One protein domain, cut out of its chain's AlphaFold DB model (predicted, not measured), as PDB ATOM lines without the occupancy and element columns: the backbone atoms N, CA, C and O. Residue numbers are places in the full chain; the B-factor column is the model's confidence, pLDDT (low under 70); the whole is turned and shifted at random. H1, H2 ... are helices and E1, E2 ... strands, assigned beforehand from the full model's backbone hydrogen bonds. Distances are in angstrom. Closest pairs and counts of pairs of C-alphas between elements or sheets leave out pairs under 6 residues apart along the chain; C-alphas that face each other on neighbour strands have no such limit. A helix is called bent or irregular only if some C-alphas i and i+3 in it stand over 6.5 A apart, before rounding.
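This is residues 2 to 138 of the 454 residues of an uncharacterized protein of viral metagenome (UniProt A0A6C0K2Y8). A small four-strand sheet has helices over one face and its other face bare: H3 over the edge strand E2, the bent H4 folded back on itself towards E4, and H5 beside the strands. H1 and H2 lie away from this body, near one end of the longest axis, and touch no other helix. The printed part has 137 residues, with five named helices and four named strands in the order H1 H2 H3 E1 E2 E3 H4 E4 H5; the sheet, E2 E1 E3 E4, is mixed, and so is the class, helices and strands. The whole is compact, with a radius of gyration of the C-alphas of 16.5 A, and spans 46 by 34 by 25 A.

Start with H1, residues 5 to 13, and H2, residues 23 to 35: they are apart, and neither is on the sheet. H3, residues 43 to 63, has a kink of 27 degrees near residue 51 and is only just irregular, with C-alphas 54 and 57 6.8 A apart. E1, residues 69 to 73, and E2, residues 78 to 82, form an antiparallel hairpin; look for N 71 and O 80, 2.8 A apart. H3 lies over E2, along the strands at 8 degrees on the local plane, at a height over the sheet of 9.9 A; their closest C-alphas, Ala 61 and Lys 82, are 5.9 A apart. E3, residues 89 to 93, is parallel to E1, with N 72 and O 91 at 2.9 A. H4, residues 96 to 116, was assigned as one helix by its hydrogen bonds but is bent, C-alphas 105 and 108 being 9.6 A apart; its arms are H4a, residues 96 to 105, and H4b, residues 108 to 116. The arms touch, closest at C-alphas Ala 102 and Gly 110, 4.4 A, and run opposite ways at a shallow tilt of 34.7 degrees, only just short of steep. H4a touches H3 at a steep tilt of 63 degrees, closest at C-alphas Tyr 48 and Val 97, 5.5 A, and only grazes the sheet. E4, residues 120 to 122, is antiparallel to E3, with N 92 and O 121 at 2.9 A. H3 and H4b with the sheet make two layers, helices on one face of a sheet. H5, residues 126 to 136, is on the same face as H3, only just over none of the strands, with 2 of its C-alphas falling on E3; C-alphas Gly 89 and Leu 130 are the closest of E3 and H5, 3.8 A. Every O i to N i+4 pair is within hydrogen-bond range in H1, H4a, H4b and H5, against 8 of 9 in H2 and 15 of 17 in H3.

Find C-alpha 5 at (242.397, 197.363, 193.434), where H1 begins; H2 then runs 18.8 A. H3 starts at C-alpha 43, (244.387, 186.427, 211.570), and runs 29.3 A. E1 spans 13.7 A, E3 13.1 A and H4a 14.0 A. H5 runs 15.8 A to C-alpha 136 at (268.794, 211.472, 199.943).

The C-alphas farthest apart are those of Thr 35 and Gly 85, 49.8 A. The printed part has no cut, and no link is long. Residues 14 to 20 and 35 to 43 stand free. Mean pLDDT of the printed part is 70.6; residues 2 to 45 are under 70.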
ATOM      1  N   ILE A   2     236.616 199.631 194.600       27.70
ATOM      2  CA  ILE A   2     237.169 198.287 194.898       27.70
ATOM      3  C   ILE A   2     237.594 197.504 193.635       27.70
ATOM      4  O   ILE A   2     238.593 196.792 193.617       27.70
ATOM      5  N   PHE A   3     236.900 197.705 192.511       23.16
ATOM      6  CA  PHE A   3     237.155 196.973 191.260       23.16
ATOM      7  C   PHE A   3     238.523 197.287 190.607       23.16
ATOM      8  O   PHE A   3     239.045 196.485 189.837       23.16
ATOM      9  N   PHE A   4     239.135 198.430 190.942       28.56
ATOM     10  CA  PHE A   4     240.448 198.837 190.420       28.56
ATOM     11  C   PHE A   4     241.630 198.337 191.274       28.56
ATOM     12  O   PHE A   4     242.727 198.170 190.742       28.56
ATOM     13  N   PHE A   5     241.405 198.006 192.555       33.84
ATOM     14  CA  PHE A   5     242.397 197.363 193.434       33.84
ATOM     15  C   PHE A   5     242.711 195.926 192.962       33.84
ATOM     16  O   PHE A   5     243.871 195.509 192.920       33.84
ATOM     17  N   PHE A   6     241.693 195.218 192.455       34.16
ATOM     18  CA  PHE A   6     241.806 193.878 191.863       34.16
ATOM     19  C   PHE A   6     242.657 193.810 190.585       34.16
ATOM     20  O   PHE A   6     243.337 192.809 190.355       34.16
ATOM     21  N   LEU A   7     242.656 194.856 189.751       28.83
ATOM     22  CA  LEU A   7     243.458 194.895 188.521       28.83
ATOM     23  C   LEU A   7     244.954 195.102 188.810       28.83
ATOM     24  O   LEU A   7     245.794 194.549 188.103       28.83
ATOM     25  N   LEU A   8     245.292 195.827 189.882       34.81
ATOM     26  CA  LEU A   8     246.676 196.158 190.225       34.81
ATOM     27  C   LEU A   8     247.429 194.982 190.869       34.81
ATOM     28  O   LEU A   8     248.593 194.745 190.547       34.81
ATOM     29  N   VAL A   9     246.751 194.196 191.713       36.25
ATOM     30  CA  VAL A   9     247.306 192.952 192.276       36.25
ATOM     31  C   VAL A   9     247.495 191.908 191.165       36.25
ATOM     32  O   VAL A   9     248.534 191.257 191.099       36.25
ATOM     33  N   LYS A  10     246.567 191.824 190.203       32.59
ATOM     34  CA  LYS A  10     246.645 190.896 189.061       32.59
ATOM     35  C   LYS A  10     247.793 191.211 188.089       32.59
ATOM     36  O   LYS A  10     248.378 190.285 187.533       32.59
ATOM     37  N   ASP A  11     248.156 192.483 187.911       34.28
ATOM     38  CA  ASP A  11     249.298 192.888 187.072       34.28
ATOM     39  C   ASP A  11     250.647 192.879 187.817       34.28
ATOM     40  O   ASP A  11     251.682 192.641 187.191       34.28
ATOM     41  N   MET A  12     250.656 193.033 189.148       35.84
ATOM     42  CA  MET A  12     251.837 192.752 189.980       35.84
ATOM     43  C   MET A  12     252.180 191.253 190.025       35.84
ATOM     44  O   MET A  12     253.357 190.893 190.004       35.84
ATOM     45  N   ILE A  13     251.167 190.380 190.021       38.34
ATOM     46  CA  ILE A  13     251.319 188.914 190.061       38.34
ATOM     47  C   ILE A  13     251.851 188.336 188.732       38.34
ATOM     48  O   ILE A  13     252.486 187.286 188.727       38.34
ATOM     49  N   LYS A  14     251.705 189.033 187.596       34.84
ATOM     50  CA  LYS A  14     252.148 188.538 186.274       34.84
ATOM     51  C   LYS A  14     253.668 188.473 186.052       34.84
ATOM     52  O   LYS A  14     254.085 188.013 184.991       34.84
ATOM     53  N   LYS A  15     254.514 188.956 186.975       40.34
ATOM     54  CA  LYS A  15     255.966 189.112 186.725       40.34
ATOM     55  C   LYS A  15     256.923 188.270 187.580       40.34
ATOM     56  O   LYS A  15     258.126 188.401 187.368       40.34
ATOM     57  N   LYS A  16     256.453 187.380 188.462       35.22
ATOM     58  CA  LYS A  16     257.271 186.324 189.108       35.22
ATOM     59  C   LYS A  16     256.413 185.091 189.465       35.22
ATOM     60  O   LYS A  16     255.198 185.243 189.533       35.22
ATOM     61  N   PRO A  17     257.011 183.890 189.639       34.59
ATOM     62  CA  PRO A  17     256.289 182.616 189.679       34.59
ATOM     63  C   PRO A  17     255.240 182.563 190.797       34.59
ATOM     64  O   PRO A  17     255.538 182.838 191.959       34.59
ATOM     65  N   MET A  18     254.010 182.227 190.409       33.69
ATOM     66  CA  MET A  18     252.841 182.081 191.271       33.69
ATOM     67  C   MET A  18     252.873 180.768 192.070       33.69
ATOM     68  O   MET A  18     252.099 179.876 191.757       33.69
ATOM     69  N   ASP A  19     253.690 180.639 193.115       35.34
ATOM     70  CA  ASP A  19     253.606 179.434 193.971       35.34
ATOM     71  C   ASP A  19     253.553 179.712 195.485       35.34
ATOM     72  O   ASP A  19     253.538 178.772 196.272       35.34
ATOM     73  N   LEU A  20     253.468 180.974 195.937       41.31
ATOM     74  CA  LEU A  20     253.537 181.284 197.382       41.31
ATOM     75  C   LEU A  20     252.436 182.178 197.973       41.31
ATOM     76  O   LEU A  20     252.496 182.493 199.158       41.31
ATOM     77  N   LEU A  21     251.389 182.536 197.226       39.78
ATOM     78  CA  LEU A  21     250.202 183.181 197.808       39.78
ATOM     79  C   LEU A  21     248.931 182.580 197.209       39.78
ATOM     80  O   LEU A  21     248.543 182.875 196.080       39.78
ATOM     81  N   THR A  22     248.302 181.693 197.975       39.94
ATOM     82  CA  THR A  22     247.096 180.953 197.597       39.94
ATOM     83  C   THR A  22     245.905 181.914 197.414       39.94
ATOM     84  O   THR A  22     245.754 182.852 198.206       39.94
ATOM     85  N   PRO A  23     244.997 181.664 196.447       43.38
ATOM     86  CA  PRO A  23     243.762 182.431 196.208       43.38
ATOM     87  C   PRO A  23     242.899 182.722 197.451       43.38
ATOM     88  O   PRO A  23     242.099 183.653 197.447       43.38
ATOM     89  N   HIS A  24     243.091 181.979 198.541       36.69
ATOM     90  CA  HIS A  24     242.390 182.135 199.812       36.69
ATOM     91  C   HIS A  24     242.632 183.475 200.525       36.69
ATOM     92  O   HIS A  24     241.703 183.987 201.144       36.69
ATOM     93  N   ILE A  25     243.818 184.087 200.405       45.00
ATOM     94  CA  ILE A  25     244.091 185.404 201.021       45.00
ATOM     95  C   ILE A  25     243.313 186.509 200.291       45.00
ATOM     96  O   ILE A  25     242.790 187.429 200.914       45.00
ATOM     97  N   ILE A  26     243.169 186.376 198.971       46.00
ATOM     98  CA  ILE A  26     242.432 187.320 198.123       46.00
ATOM     99  C   ILE A  26     240.924 187.207 198.389       46.00
ATOM    100  O   ILE A  26     240.255 188.225 198.554       46.00
ATOM    101  N   THR A  27     240.393 185.986 198.515       42.84
ATOM    102  CA  THR A  27     238.980 185.757 198.859       42.84
ATOM    103  C   THR A  27     238.643 186.235 200.275       42.84
ATOM    104  O   THR A  27     237.558 186.775 200.496       42.84
ATOM    105  N   ALA A  28     239.567 186.088 201.232       40.22
ATOM    106  CA  ALA A  28     239.387 186.588 202.592       40.22
ATOM    107  C   ALA A  28     239.291 188.122 202.616       40.22
ATOM    108  O   ALA A  28     238.375 188.659 203.231       40.22
ATOM    109  N   LEU A  29     240.161 188.821 201.881       41.91
ATOM    110  CA  LEU A  29     240.161 190.287 201.790       41.91
ATOM    111  C   LEU A  29     238.912 190.851 201.083       41.91
ATOM    112  O   LEU A  29     238.332 191.821 201.566       41.91
ATOM    113  N   ASP A  30     238.424 190.192 200.026       43.53
ATOM    114  CA  ASP A  30     237.212 190.594 199.284       43.53
ATOM    115  C   ASP A  30     235.914 190.391 200.091       43.53
ATOM    116  O   ASP A  30     234.930 191.117 199.934       43.53
ATOM    117  N   THR A  31     235.906 189.403 200.992       40.53
ATOM    118  CA  THR A  31     234.746 189.100 201.843       40.53
ATOM    119  C   THR A  31     234.589 190.127 202.969       40.53
ATOM    120  O   THR A  31     233.465 190.489 203.318       40.53
ATOM    121  N   ILE A  32     235.695 190.650 203.503       41.56
ATOM    122  CA  ILE A  32     235.716 191.662 204.576       41.56
ATOM    123  C   ILE A  32     235.134 192.986 204.093       41.56
ATOM    124  O   ILE A  32     234.351 193.629 204.790       41.56
ATOM    125  N   GLU A  33     235.505 193.376 202.878       41.09
ATOM    126  CA  GLU A  33     235.177 194.680 202.311       41.09
ATOM    127  C   GLU A  33     233.712 194.763 201.849       41.09
ATOM    128  O   GLU A  33     233.073 195.805 201.978       41.09
ATOM    129  N   LYS A  34     233.141 193.652 201.361       41.41
ATOM    130  CA  LYS A  34     231.767 193.608 200.821       41.41
ATOM    131  C   LYS A  34     230.660 193.450 201.863       41.41
ATOM    132  O   LYS A  34     229.502 193.705 201.548       41.41
ATOM    133  N   THR A  35     230.978 192.998 203.071       33.12
ATOM    134  CA  THR A  35     229.963 192.561 204.051       33.12
ATOM    135  C   THR A  35     229.833 193.475 205.267       33.12
ATOM    136  O   THR A  35     228.925 193.278 206.071       33.12
ATOM    137  N   GLY A  36     230.731 194.452 205.450       34.03
ATOM    138  CA  GLY A  36     230.806 195.208 206.705       34.03
ATOM    139  C   GLY A  36     231.137 194.320 207.915       34.03
ATOM    140  O   GLY A  36     230.923 194.729 209.057       34.03
ATOM    141  N   LEU A  37     231.644 193.100 207.682       29.17
ATOM    142  CA  LEU A  37     232.058 192.185 208.736       29.17
ATOM    143  C   LEU A  37     233.227 192.809 209.503       29.17
ATOM    144  O   LEU A  37     234.346 192.914 209.001       29.17
ATOM    145  N   ARG A  38     232.989 193.161 210.770       33.28
ATOM    146  CA  ARG A  38     234.072 193.278 211.749       33.28
ATOM    147  C   ARG A  38     234.725 191.905 211.863       33.28
ATOM    148  O   ARG A  38     234.178 191.026 212.528       33.28
ATOM    149  N   ILE A  39     235.901 191.716 211.261       35.50
ATOM    150  CA  ILE A  39     236.741 190.595 211.673       35.50
ATOM    151  C   ILE A  39     237.263 190.890 213.076       35.50
ATOM    152  O   ILE A  39     238.234 191.615 213.273       35.50
ATOM    153  N   VAL A  40     236.620 190.254 214.044       34.72
ATOM    154  CA  VAL A  40     237.210 189.929 215.335       34.72
ATOM    155  C   VAL A  40     237.975 188.620 215.128       34.72
ATOM    156  O   VAL A  40     237.433 187.546 215.360       34.72
ATOM    157  N   SER A  41     239.185 188.653 214.563       38.78
ATOM    158  CA  SER A  41     239.989 187.428 214.474       38.78
ATOM    159  C   SER A  41     241.481 187.698 214.540       38.78
ATOM    160  O   SER A  41     241.994 188.665 213.976       38.78
ATOM    161  N   GLU A  42     242.166 186.764 215.187       42.38
ATOM    162  CA  GLU A  42     243.614 186.670 215.377       42.38
ATOM    163  C   GLU A  42     244.414 186.607 214.057       42.38
ATOM    164  O   GLU A  42     245.642 186.639 214.074       42.38
ATOM    165  N   THR A  43     243.749 186.557 212.893       49.66
ATOM    166  CA  THR A  43     244.387 186.427 211.570       49.66
ATOM    167  C   THR A  43     244.768 187.760 210.916       49.66
ATOM    168  O   THR A  43     245.728 187.799 210.146       49.66
ATOM    169  N   THR A  44     244.097 188.872 211.244       57.31
ATOM    170  CA  THR A  44     244.435 190.201 210.694       57.31
ATOM    171  C   THR A  44     245.881 190.607 211.020       57.31
ATOM    172  O   THR A  44     246.601 191.002 210.098       57.31
ATOM    173  N   PRO A  45     246.374 190.443 212.267       68.25
ATOM    174  CA  PRO A  45     247.781 190.688 212.583       68.25
ATOM    175  C   PRO A  45     248.750 189.827 211.762       68.25
ATOM    176  O   PRO A  45     249.802 190.314 211.355       68.25
ATOM    177  N   VAL A  46     248.388 188.575 211.458       71.69
ATOM    178  CA  VAL A  46     249.232 187.647 210.684       71.69
ATOM    179  C   VAL A  46     249.384 188.105 209.232       71.69
ATOM    180  O   VAL A  46     250.494 188.088 208.700       71.69
ATOM    181  N   VAL A  47     248.301 188.562 208.594       73.06
ATOM    182  CA  VAL A  47     248.349 189.070 207.211       73.06
ATOM    183  C   VAL A  47     249.224 190.317 207.116       73.06
ATOM    184  O   VAL A  47     250.109 190.372 206.264       73.06
ATOM    185  N   TYR A  48     249.029 191.296 208.004       72.88
ATOM    186  CA  TYR A  48     249.851 192.510 207.998       72.88
ATOM    187  C   TYR A  48     251.309 192.221 208.326       72.88
ATOM    188  O   TYR A  48     252.182 192.787 207.680       72.88
ATOM    189  N   ARG A  49     251.590 191.293 209.243       73.12
ATOM    190  CA  ARG A  49     252.961 190.858 209.517       73.12
ATOM    191  C   ARG A  49     253.616 190.214 208.296       73.12
ATOM    192  O   ARG A  49     254.757 190.526 207.979       73.12
ATOM    193  N   CYS A  50     252.887 189.369 207.567       75.62
ATOM    194  CA  CYS A  50     253.377 188.789 206.318       75.62
ATOM    195  C   CYS A  50     253.662 189.878 205.273       75.62
ATOM    196  O   CYS A  50     254.739 189.899 204.679       75.62
ATOM    197  N   LEU A  51     252.741 190.831 205.089       76.00
ATOM    198  CA  LEU A  51     252.948 191.973 204.192       76.00
ATOM    199  C   LEU A  51     254.160 192.820 204.602       76.00
ATOM    200  O   LEU A  51     254.947 193.239 203.753       76.00
ATOM    201  N   PHE A  52     254.327 193.038 205.901       76.00
ATOM    202  CA  PHE A  52     255.440 193.776 206.473       76.00
ATOM    203  C   PHE A  52     256.782 193.101 206.166       76.00
ATOM    204  O   PHE A  52     257.647 193.704 205.534       76.00
ATOM    205  N   GLU A  53     256.931 191.832 206.548       77.00
ATOM    206  CA  GLU A  53     258.190 191.087 206.438       77.00
ATOM    207  C   GLU A  53     258.538 190.723 204.986       77.00
ATOM    208  O   GLU A  53     259.696 190.832 204.585       77.00
ATOM    209  N   GLN A  54     257.552 190.317 204.179       77.31
ATOM    210  CA  GLN A  54     257.786 189.786 202.829       77.31
ATOM    211  C   GLN A  54     257.776 190.858 201.735       77.31
ATOM    212  O   GLN A  54     258.352 190.645 200.667       77.31
ATOM    213  N   PHE A  55     257.134 192.009 201.967       74.75
ATOM    214  CA  PHE A  55     256.992 193.051 200.944       74.75
ATOM    215  C   PHE A  55     257.521 194.408 201.398       74.75
ATOM    216  O   PHE A  55     258.344 194.993 200.690       74.75
ATOM    217  N   LEU A  56     257.090 194.913 202.558       75.38
ATOM    218  CA  LEU A  56     257.433 196.273 202.975       75.38
ATOM    219  C   LEU A  56     258.915 196.411 203.334       75.38
ATOM    220  O   LEU A  56     259.584 197.294 202.798       75.38
ATOM    221  N   LEU A  57     259.450 195.530 204.186       76.75
ATOM    222  CA  LEU A  57     260.859 195.579 204.586       76.75
ATOM    223  C   LEU A  57     261.815 195.417 203.389       76.75
ATOM    224  O   LEU A  57     262.712 196.253 203.256       76.75
ATOM    225  N   PRO A  58     261.629 194.449 202.464       75.62
ATOM    226  CA  PRO A  58     262.444 194.371 201.253       75.62
ATOM    227  C   PRO A  58     262.324 195.608 200.357       75.62
ATOM    228  O   PRO A  58     263.329 196.053 199.800       75.62
ATOM    229  N   ALA A  59     261.124 196.186 200.221       72.81
ATOM    230  CA  ALA A  59     260.924 197.400 199.432       72.81
ATOM    231  C   ALA A  59     261.694 198.587 200.026       72.81
ATOM    232  O   ALA A  59     262.453 199.231 199.299       72.81
ATOM    233  N   ILE A  60     261.575 198.818 201.339       77.62
ATOM    234  CA  ILE A  60     262.345 199.840 202.063       77.62
ATOM    235  C   ILE A  60     263.846 199.585 201.886       77.62
ATOM    236  O   ILE A  60     264.574 200.473 201.451       77.62
ATOM    237  N   ALA A  61     264.307 198.357 202.139       74.38
ATOM    238  CA  ALA A  61     265.716 197.994 202.025       74.38
ATOM    239  C   ALA A  61     266.279 198.231 200.615       74.38
ATOM    240  O   ALA A  61     267.420 198.663 200.465       74.38
ATOM    241  N   SER A  62     265.483 197.971 199.574       75.69
ATOM    242  CA  SER A  62     265.881 198.194 198.179       75.69
ATOM    243  C   SER A  62     265.994 199.672 197.793       75.69
ATOM    244  O   SER A  62     266.629 199.983 196.786       75.69
ATOM    245  N   GLY A  63     265.365 200.562 198.568       75.50
ATOM    246  CA  GLY A  63     265.428 202.008 198.379       75.50
ATOM    247  C   GLY A  63     266.629 202.666 199.056       75.50
ATOM    248  O   GLY A  63     267.011 203.750 198.642       75.50
ATOM    249  N   ILE A  64     267.241 202.029 200.059       81.25
ATOM    250  CA  ILE A  64     268.383 202.593 200.791       81.25
ATOM    251  C   ILE A  64     269.699 202.212 200.100       81.25
ATOM    252  O   ILE A  64     270.170 201.074 200.189       81.25
ATOM    253  N   GLU A  65     270.294 203.188 199.423       82.94
ATOM    254  CA  GLU A  65     271.582 203.110 198.724       82.94
ATOM    255  C   GLU A  65     272.671 203.936 199.434       82.94
ATOM    256  O   GLU A  65     273.843 203.566 199.411       82.94
ATOM    257  N   LYS A  66     272.291 205.033 200.099       83.75
ATOM    258  CA  LYS A  66     273.170 205.917 200.877       83.75
ATOM    259  C   LYS A  66     272.822 205.848 202.356       83.75
ATOM    260  O   LYS A  66     271.648 205.914 202.704       83.75
ATOM    261  N   GLY A  67     273.844 205.814 203.210       89.38
ATOM    262  CA  GLY A  67     273.681 205.787 204.663       89.38
ATOM    263  C   GLY A  67     273.204 204.434 205.195       89.38
ATOM    264  O   GLY A  67     273.234 203.426 204.485       89.38
ATOM    265  N   LYS A  68     272.780 204.414 206.461       92.50
ATOM    266  CA  LYS A  68     272.320 203.213 207.159       92.50
ATOM    267  C   LYS A  68     270.996 203.447 207.879       92.50
ATOM    268  O   LYS A  68     270.895 204.335 208.724       92.50
ATOM    269  N   LEU A  69     270.015 202.603 207.566       91.12
ATOM    270  CA  LEU A  69     268.696 202.550 208.191       91.12
ATOM    271  C   LEU A  69     268.603 201.343 209.127       91.12
ATOM    272  O   LEU A  69     268.933 200.221 208.734       91.12
ATOM    273  N   VAL A  70     268.068 201.570 210.324       94.44
ATOM    274  CA  VAL A  70     267.658 200.509 211.250       94.44
ATOM    275  C   VAL A  70     266.172 200.657 211.563       94.44
ATOM    276  O   VAL A  70     265.705 201.738 211.910       94.44
ATOM    277  N   ILE A  71     265.423 199.562 211.468       93.62
ATOM    278  CA  ILE A  71     264.039 199.468 211.940       93.62
ATOM    279  C   ILE A  71     264.012 198.448 213.072       93.62
ATOM    280  O   ILE A  71     264.418 197.302 212.877       93.62
ATOM    281  N   LYS A  72     263.531 198.856 214.247       94.19
ATOM    282  CA  LYS A  72     263.351 197.999 215.425       94.19
ATOM    283  C   LYS A  72     261.929 198.121 215.975       94.19
ATOM    284  O   LYS A  72     261.245 199.103 215.699       94.19
ATOM    285  N   ASN A  73     261.469 197.131 216.734       92.62
ATOM    286  CA  ASN A  73     260.239 197.266 217.525       92.62
ATOM    287  C   ASN A  73     260.530 197.857 218.919       92.62
ATOM    288  O   ASN A  73     261.691 198.047 219.283       92.62
ATOM    289  N   GLU A  74     259.489 198.120 219.717       91.12
ATOM    290  CA  GLU A  74     259.639 198.653 221.085       91.12
ATOM    291  C   GLU A  74     260.446 197.759 222.035       91.12
ATOM    292  O   GLU A  74     261.077 198.267 222.958       91.12
ATOM    293  N   ALA A  75     260.501 196.448 221.789       91.06
ATOM    294  CA  ALA A  75     261.339 195.527 222.560       91.06
ATOM    295  C   ALA A  75     262.828 195.580 222.156       91.06
ATOM    296  O   ALA A  75     263.640 194.821 222.680       91.06
ATOM    297  N   GLY A  76     263.195 196.434 221.195       90.00
ATOM    298  CA  GLY A  76     264.559 196.571 220.688       90.00
ATOM    299  C   GLY A  76     264.966 195.501 219.672       90.00
ATOM    300  O   GLY A  76     266.111 195.500 219.220       90.00
ATOM    301  N   ARG A  77     264.053 194.608 219.264       92.25
ATOM    302  CA  ARG A  77     264.339 193.617 218.220       92.25
ATOM    303  C   ARG A  77     264.509 194.331 216.886       92.25
ATOM    304  O   ARG A  77     263.593 195.009 216.428       92.25
ATOM    305  N   ILE A  78     265.653 194.115 216.242       92.81
ATOM    306  CA  ILE A  78     265.925 194.602 214.888       92.81
ATOM    307  C   ILE A  78     265.066 193.810 213.894       92.81
ATOM    308  O   ILE A  78     265.106 192.579 213.857       92.81
ATOM    309  N   LEU A  79     264.271 194.537 213.115       90.44
ATOM    310  CA  LEU A  79     263.393 194.032 212.058       90.44
ATOM    311  C   LEU A  79     264.049 194.196 210.682       90.44
ATOM    312  O   LEU A  79     263.936 193.319 209.833       90.44
ATOM    313  N   LEU A  80     264.762 195.306 210.475       88.50
ATOM    314  CA  LEU A  80     265.552 195.575 209.276       88.50
ATOM    315  C   LEU A  80     266.814 196.351 209.645       88.50
ATOM    316  O   LEU A  80     266.757 197.324 210.393       88.50
ATOM    317  N   GLU A  81     267.933 195.966 209.046       93.12
ATOM    318  CA  GLU A  81     269.173 196.732 209.049       93.12
ATOM    319  C   GLU A  81     269.712 196.765 207.619       93.12
ATOM    320  O   GLU A  81     269.919 195.723 206.993       93.12
ATOM    321  N   LYS A  82     269.878 197.967 207.065       88.69
ATOM    322  CA  LYS A  82     270.315 198.158 205.679       88.69
ATOM    323  C   LYS A  82     271.295 199.320 205.575       88.69
ATOM    324  O   LYS A  82     270.988 200.415 206.032       88.69
ATOM    325  N   GLY A  83     272.420 199.080 204.903       88.38
ATOM    326  CA  GLY A  83     273.508 200.045 204.721       88.38
ATOM    327  C   GLY A  83     274.704 199.743 205.625       88.38
ATOM    328  O   GLY A  83     274.689 198.771 206.379       88.38
ATOM    329  N   GLU A  84     275.743 200.571 205.546       83.81
ATOM    330  CA  GLU A  84     277.000 200.400 206.287       83.81
ATOM    331  C   GLU A  84     277.298 201.618 207.178       83.81
ATOM    332  O   GLU A  84     276.789 202.712 206.946       83.81
ATOM    333  N   GLY A  85     278.133 201.431 208.205       82.44
ATOM    334  CA  GLY A  85     278.538 202.497 209.131       82.44
ATOM    335  C   GLY A  85     277.609 202.681 210.338       82.44
ATOM    336  O   GLY A  85     276.902 201.756 210.749       82.44
ATOM    337  N   LYS A  86     277.655 203.872 210.952       81.06
ATOM    338  CA  LYS A  86     276.708 204.260 212.011       81.06
ATOM    339  C   LYS A  86     275.327 204.503 211.389       81.06
ATOM    340  O   LYS A  86     275.279 205.068 210.295       81.06
ATOM    341  N   PRO A  87     274.223 204.072 212.034       78.62
ATOM    342  CA  PRO A  87     272.887 204.430 211.578       78.62
ATOM    343  C   PRO A  87     272.780 205.942 211.419       78.62
ATOM    344  O   PRO A  87     273.231 206.683 212.278       78.62
ATOM    345  N   CYS A  88     272.188 206.387 210.321       83.38
ATOM    346  CA  CYS A  88     271.801 207.785 210.132       83.38
ATOM    347  C   CYS A  88     270.273 207.931 210.111       83.38
ATOM    348  O   CYS A  88     269.749 208.982 209.770       83.38
ATOM    349  N   GLY A  89     269.552 206.863 210.464       88.88
ATOM    350  CA  GLY A  89     268.114 206.853 210.674       88.88
ATOM    351  C   GLY A  89     267.694 205.594 211.428       88.88
ATOM    352  O   GLY A  89     268.076 204.481 211.058       88.88
ATOM    353  N   ILE A  90     266.907 205.770 212.489       94.62
ATOM    354  CA  ILE A  90     266.356 204.672 213.287       94.62
ATOM    355  C   ILE A  90     264.846 204.866 213.400       94.62
ATOM    356  O   ILE A  90     264.402 205.893 213.907       94.62
ATOM    357  N   ILE A  91     264.065 203.873 212.973       95.56
ATOM    358  CA  ILE A  91     262.620 203.798 213.226       95.56
ATOM    359  C   ILE A  91     262.378 202.810 214.360       95.56
ATOM    360  O   ILE A  91     262.816 201.661 214.285       95.56
ATOM    361  N   VAL A  92     261.632 203.241 215.376       97.06
ATOM    362  CA  VAL A  92     261.088 202.357 216.409       97.06
ATOM    363  C   VAL A  92     259.584 202.225 216.218       97.06
ATOM    364  O   VAL A  92     258.853 203.207 216.330       97.06
ATOM    365  N   ILE A  93     259.124 201.014 215.911       95.81
ATOM    366  CA  ILE A  93     257.714 200.704 215.658       95.81
ATOM    367  C   ILE A  93     257.042 200.257 216.962       95.81
ATOM    368  O   ILE A  93     257.496 199.297 217.590       95.81
ATOM    369  N   ARG A  94     255.945 200.930 217.333       95.50
ATOM    370  CA  ARG A  94     255.067 200.542 218.452       95.50
ATOM    371  C   ARG A  94     253.975 199.571 218.016       95.50
ATOM    372  O   ARG A  94     253.689 198.602 218.707       95.50
ATOM    373  N   ASP A  95     253.397 199.807 216.840       91.75
ATOM    374  CA  ASP A  95     252.333 198.974 216.274       91.75
ATOM    375  C   ASP A  95     252.659 198.607 214.816       91.75
ATOM    376  O   ASP A  95     252.476 199.403 213.893       91.75
ATOM    377  N   GLU A  96     253.161 197.383 214.609       87.56
ATOM    378  CA  GLU A  96     253.554 196.859 213.291       87.56
ATOM    379  C   GLU A  96     252.375 196.802 212.308       87.56
ATOM    380  O   GLU A  96     252.551 197.071 211.116       87.56
ATOM    381  N   VAL A  97     251.162 196.504 212.786       86.94
ATOM    382  CA  VAL A  97     249.964 196.394 211.939       86.94
ATOM    383  C   VAL A  97     249.570 197.770 211.419       86.94
ATOM    384  O   VAL A  97     249.406 197.947 210.208       86.94
ATOM    385  N   ARG A  98     249.470 198.762 212.310       87.62
ATOM    386  CA  ARG A  98     249.134 200.140 211.926       87.62
ATOM    387  C   ARG A  98     250.226 200.776 211.079       87.62
ATOM    388  O   ARG A  98     249.893 201.460 210.115       87.62
ATOM    389  N   PHE A  99     251.498 200.517 211.385       87.81
ATOM    390  CA  PHE A  99     252.622 201.008 210.587       87.81
ATOM    391  C   PHE A  99     252.538 200.472 209.154       87.81
ATOM    392  O   PHE A  99     252.537 201.236 208.190       87.81
ATOM    393  N   THR A 100     252.367 199.156 209.012       82.00
ATOM    394  CA  THR A 100     252.256 198.498 207.704       82.00
ATOM    395  C   THR A 100     251.051 199.003 206.922       82.00
ATOM    396  O   THR A 100     251.176 199.343 205.746       82.00
ATOM    397  N   HIS A 101     249.890 199.093 207.574       82.25
ATOM    398  CA  HIS A 101     248.680 199.622 206.956       82.25
ATOM    399  C   HIS A 101     248.878 201.059 206.458       82.25
ATOM    400  O   HIS A 101     248.525 201.358 205.318       82.25
ATOM    401  N   ALA A 102     249.470 201.938 207.270       79.88
ATOM    402  CA  ALA A 102     249.681 203.335 206.910       79.88
ATOM    403  C   ALA A 102     250.588 203.484 205.676       79.88
ATOM    404  O   ALA A 102     250.219 204.168 204.720       79.88
ATOM    405  N   LEU A 103     251.725 202.779 205.639       79.75
ATOM    406  CA  LEU A 103     252.651 202.852 204.504       79.75
ATOM    407  C   LEU A 103     252.054 202.248 203.223       79.75
ATOM    408  O   LEU A 103     252.219 202.822 202.148       79.75
ATOM    409  N   LEU A 104     251.348 201.116 203.313       76.44
ATOM    410  CA  LEU A 104     250.752 200.479 202.131       76.44
ATOM    411  C   LEU A 104     249.561 201.265 201.567       76.44
ATOM    412  O   LEU A 104     249.370 201.283 200.352       76.44
ATOM    413  N   SER A 105     248.766 201.903 202.429       77.62
ATOM    414  CA  SER A 105     247.564 202.637 202.010       77.62
ATOM    415  C   SER A 105     247.867 204.054 201.525       77.62
ATOM    416  O   SER A 105     247.281 204.494 200.537       77.62
ATOM    417  N   ARG A 106     248.774 204.768 202.203       78.06
ATOM    418  CA  ARG A 106     248.980 206.214 202.011       78.06
ATOM    419  C   ARG A 106     250.439 206.615 201.786       78.06
ATOM    420  O   ARG A 106     250.722 207.802 201.652       78.06
ATOM    421  N   GLY A 107     251.368 205.661 201.717       81.06
ATOM    422  CA  GLY A 107     252.770 205.937 201.402       81.06
ATOM    423  C   GLY A 107     253.407 206.953 202.355       81.06
ATOM    424  O   GLY A 107     253.420 206.746 203.566       81.06
ATOM    425  N   GLU A 108     253.950 208.036 201.794       83.44
ATOM    426  CA  GLU A 108     254.643 209.111 202.522       83.44
ATOM    427  C   GLU A 108     253.705 209.843 203.488       83.44
ATOM    428  O   GLU A 108     254.059 210.031 204.652       83.44
ATOM    429  N   ILE A 109     252.473 210.133 203.057       85.69
ATOM    430  CA  ILE A 109     251.441 210.704 203.928       85.69
ATOM    431  C   ILE A 109     251.181 209.770 205.115       85.69
ATOM    432  O   ILE A 109     251.122 210.212 206.260       85.69
ATOM    433  N   GLY A 110     251.061 208.466 204.846       82.88
ATOM    434  CA  GLY A 110     250.825 207.453 205.874       82.88
ATOM    435  C   GLY A 110     251.969 207.340 206.880       82.88
ATOM    436  O   GLY A 110     251.720 207.164 208.070       82.88
ATOM    437  N   LEU A 111     253.218 207.491 206.434       89.75
ATOM    438  CA  LEU A 111     254.382 207.514 207.322       89.75
ATOM    439  C   LEU A 111     254.294 208.676 208.326       89.75
ATOM    440  O   LEU A 111     254.468 208.450 209.526       89.75
ATOM    441  N   GLY A 112     253.964 209.883 207.859       91.25
ATOM    442  CA  GLY A 112     253.772 211.048 208.727       91.25
ATOM    443  C   GLY A 112     252.550 210.917 209.639       91.25
ATOM    444  O   GLY A 112     252.640 211.149 210.841       91.25
ATOM    445  N   GLU A 113     251.411 210.452 209.124       92.06
ATOM    446  CA  GLU A 113     250.210 210.212 209.939       92.06
ATOM    447  C   GLU A 113     250.466 209.190 211.053       92.06
ATOM    448  O   GLU A 113     250.057 209.399 212.199       92.06
ATOM    449  N   ALA A 114     251.197 208.116 210.744       92.56
ATOM    450  CA  ALA A 114     251.604 207.116 211.721       92.56
ATOM    451  C   ALA A 114     252.541 207.709 212.790       92.56
ATOM    452  O   ALA A 114     252.403 207.361 213.961       92.56
ATOM    453  N   TYR A 115     253.426 208.643 212.429       97.12
ATOM    454  CA  TYR A 115     254.259 209.366 213.395       97.12
ATOM    455  C   TYR A 115     253.406 210.239 214.329       97.12
ATOM    456  O   TYR A 115     253.489 210.116 215.548       97.12
ATOM    457  N   THR A 116     252.510 211.060 213.766       95.69
ATOM    458  CA  THR A 116     251.621 211.943 214.552       95.69
ATOM    459  C   THR A 116     250.625 211.188 215.435       95.69
ATOM    460  O   THR A 116     250.103 211.750 216.394       95.69
ATOM    461  N   SER A 117     250.366 209.917 215.115       95.00
ATOM    462  CA  SER A 117     249.514 209.011 215.897       95.00
ATOM    463  C   SER A 117     250.315 208.082 216.814       95.00
ATOM    464  O   SER A 117     249.767 207.100 217.314       95.00
ATOM    465  N   GLU A 118     251.610 208.355 216.994       96.75
ATOM    466  CA  GLU A 118     252.527 207.617 217.871       96.75
ATOM    467  C   GLU A 118     252.694 206.125 217.528       96.75
ATOM    468  O   GLU A 118     253.163 205.340 218.347       96.75
ATOM    469  N   VAL A 119     252.361 205.710 216.304       96.69
ATOM    470  CA  VAL A 119     252.529 204.324 215.824       96.69
ATOM    471  C   VAL A 119     254.011 203.963 215.679       96.69
ATOM    472  O   VAL A 119     254.395 202.798 215.817       96.69
ATOM    473  N   TRP A 120     254.853 204.960 215.419       97.06
ATOM    474  CA  TRP A 120     256.306 204.846 215.425       97.06
ATOM    475  C   TRP A 120     256.939 206.164 215.880       97.06
ATOM    476  O   TRP A 120     256.291 207.209 215.874       97.06
ATOM    477  N   TYR A 121     258.210 206.115 216.268       96.88
ATOM    478  CA  TYR A 121     259.011 207.298 216.579       96.88
ATOM    479  C   TYR A 121     260.457 207.123 216.103       96.88
ATOM    480  O   TYR A 121     260.920 206.001 215.868       96.88
ATOM    481  N   ALA A 122     261.168 208.237 215.925       95.62
ATOM    482  CA  ALA A 122     262.586 208.212 215.587       95.62
ATOM    483  C   ALA A 122     263.418 207.792 216.809       95.62
ATOM    484  O   ALA A 122     263.174 208.266 217.917       95.62
ATOM    485  N   GLY A 123     264.386 206.897 216.606       92.81
ATOM    486  CA  GLY A 123     265.323 206.468 217.647       92.81
ATOM    487  C   GLY A 123     266.402 207.513 217.953       92.81
ATOM    488  O   GLY A 123     266.225 208.710 217.738       92.81
ATOM    489  N   GLU A 124     267.556 207.046 218.429       86.25
ATOM    490  CA  GLU A 124     268.618 207.892 218.990       86.25
ATOM    491  C   GLU A 124     269.263 208.883 217.987       86.25
ATOM    492  O   GLU A 124     269.877 209.858 218.403       86.25
ATOM    493  N   GLU A 125     269.085 208.689 216.675       74.81
ATOM    494  CA  GLU A 125     269.706 209.491 215.598       74.81
ATOM    495  C   GLU A 125     268.905 210.746 215.182       74.81
ATOM    496  O   GLU A 125     269.261 211.420 214.214       74.81
ATOM    497  N   SER A 126     267.852 211.101 215.927       87.88
ATOM    498  CA  SER A 126     266.882 212.176 215.642       87.88
ATOM    499  C   SER A 126     265.975 211.936 214.425       87.88
ATOM    500  O   SER A 126     266.291 211.193 213.493       87.88
ATOM    501  N   LEU A 127     264.815 212.601 214.423       94.25
ATOM    502  CA  LEU A 127     263.882 212.581 213.294       94.25
ATOM    503  C   LEU A 127     264.468 213.261 212.047       94.25
ATOM    504  O   LEU A 127     264.206 212.823 210.932       94.25
ATOM    505  N   GLU A 128     265.282 214.302 212.234       90.62
ATOM    506  CA  GLU A 128     265.922 215.041 211.143       90.62
ATOM    507  C   GLU A 128     266.796 214.127 210.280       90.62
ATOM    508  O   GLU A 128     266.589 214.043 209.069       90.62
ATOM    509  N   SER A 129     267.735 213.407 210.901       91.38
ATOM    510  CA  SER A 129     268.658 212.519 210.186       91.38
ATOM    511  C   SER A 129     267.908 211.423 209.435       91.38
ATOM    512  O   SER A 129     268.220 211.137 208.279       91.38
ATOM    513  N   LEU A 130     266.868 210.854 210.059       92.38
ATOM    514  CA  LEU A 130     266.024 209.834 209.440       92.38
ATOM    515  C   LEU A 130     265.307 210.361 208.189       92.38
ATOM    516  O   LEU A 130     265.298 209.693 207.155       92.38
ATOM    517  N   LEU A 131     264.706 211.547 208.266       92.62
ATOM    518  CA  LEU A 131     264.004 212.133 207.126       92.62
ATOM    519  C   LEU A 131     264.989 212.557 206.030       92.62
ATOM    520  O   LEU A 131     264.730 212.307 204.855       92.62
ATOM    521  N   LEU A 132     266.156 213.093 206.395       90.19
ATOM    522  CA  LEU A 132     267.231 213.388 205.445       90.19
ATOM    523  C   LEU A 132     267.715 212.124 204.732       90.19
ATOM    524  O   LEU A 132     267.891 212.140 203.514       90.19
ATOM    525  N   LEU A 133     267.873 211.015 205.456       89.06
ATOM    526  CA  LEU A 133     268.203 209.720 204.873       89.06
ATOM    527  C   LEU A 133     267.176 209.311 203.808       89.06
ATOM    528  O   LEU A 133     267.571 208.873 202.726       89.06
ATOM    529  N   PHE A 134     265.877 209.472 204.074       88.25
ATOM    530  CA  PHE A 134     264.841 209.164 203.086       88.25
ATOM    531  C   PHE A 134     264.903 210.074 201.866       88.25
ATOM    532  O   PHE A 134     264.886 209.568 200.747       88.25
ATOM    533  N   VAL A 135     265.063 211.382 202.061       85.00
ATOM    534  CA  VAL A 135     265.159 212.341 200.952       85.00
ATOM    535  C   VAL A 135     266.398 212.078 200.084       85.00
ATOM    536  O   VAL A 135     266.310 212.085 198.860       85.00
ATOM    537  N   LEU A 136     267.556 211.769 200.681       83.62
ATOM    538  CA  LEU A 136     268.794 211.472 199.943       83.62
ATOM    539  C   LEU A 136     268.729 210.182 199.110       83.62
ATOM    540  O   LEU A 136     269.536 210.003 198.189       83.62
ATOM    541  N   ASN A 137     267.803 209.290 199.458       81.00
ATOM    542  CA  ASN A 137     267.537 208.022 198.782       81.00
ATOM    543  C   ASN A 137     266.269 208.060 197.913       81.00
ATOM    544  O   ASN A 137     265.940 207.076 197.243       81.00
ATOM    545  N   GLU A 138     265.568 209.194 197.872       74.44
ATOM    546  CA  GLU A 138     264.504 209.439 196.911       74.44
ATOM    547  C   GLU A 138     265.148 209.514 195.517       74.44
ATOM    548  O   GLU A 138     265.824 210.478 195.156       74.44
TER     549      GLU A 138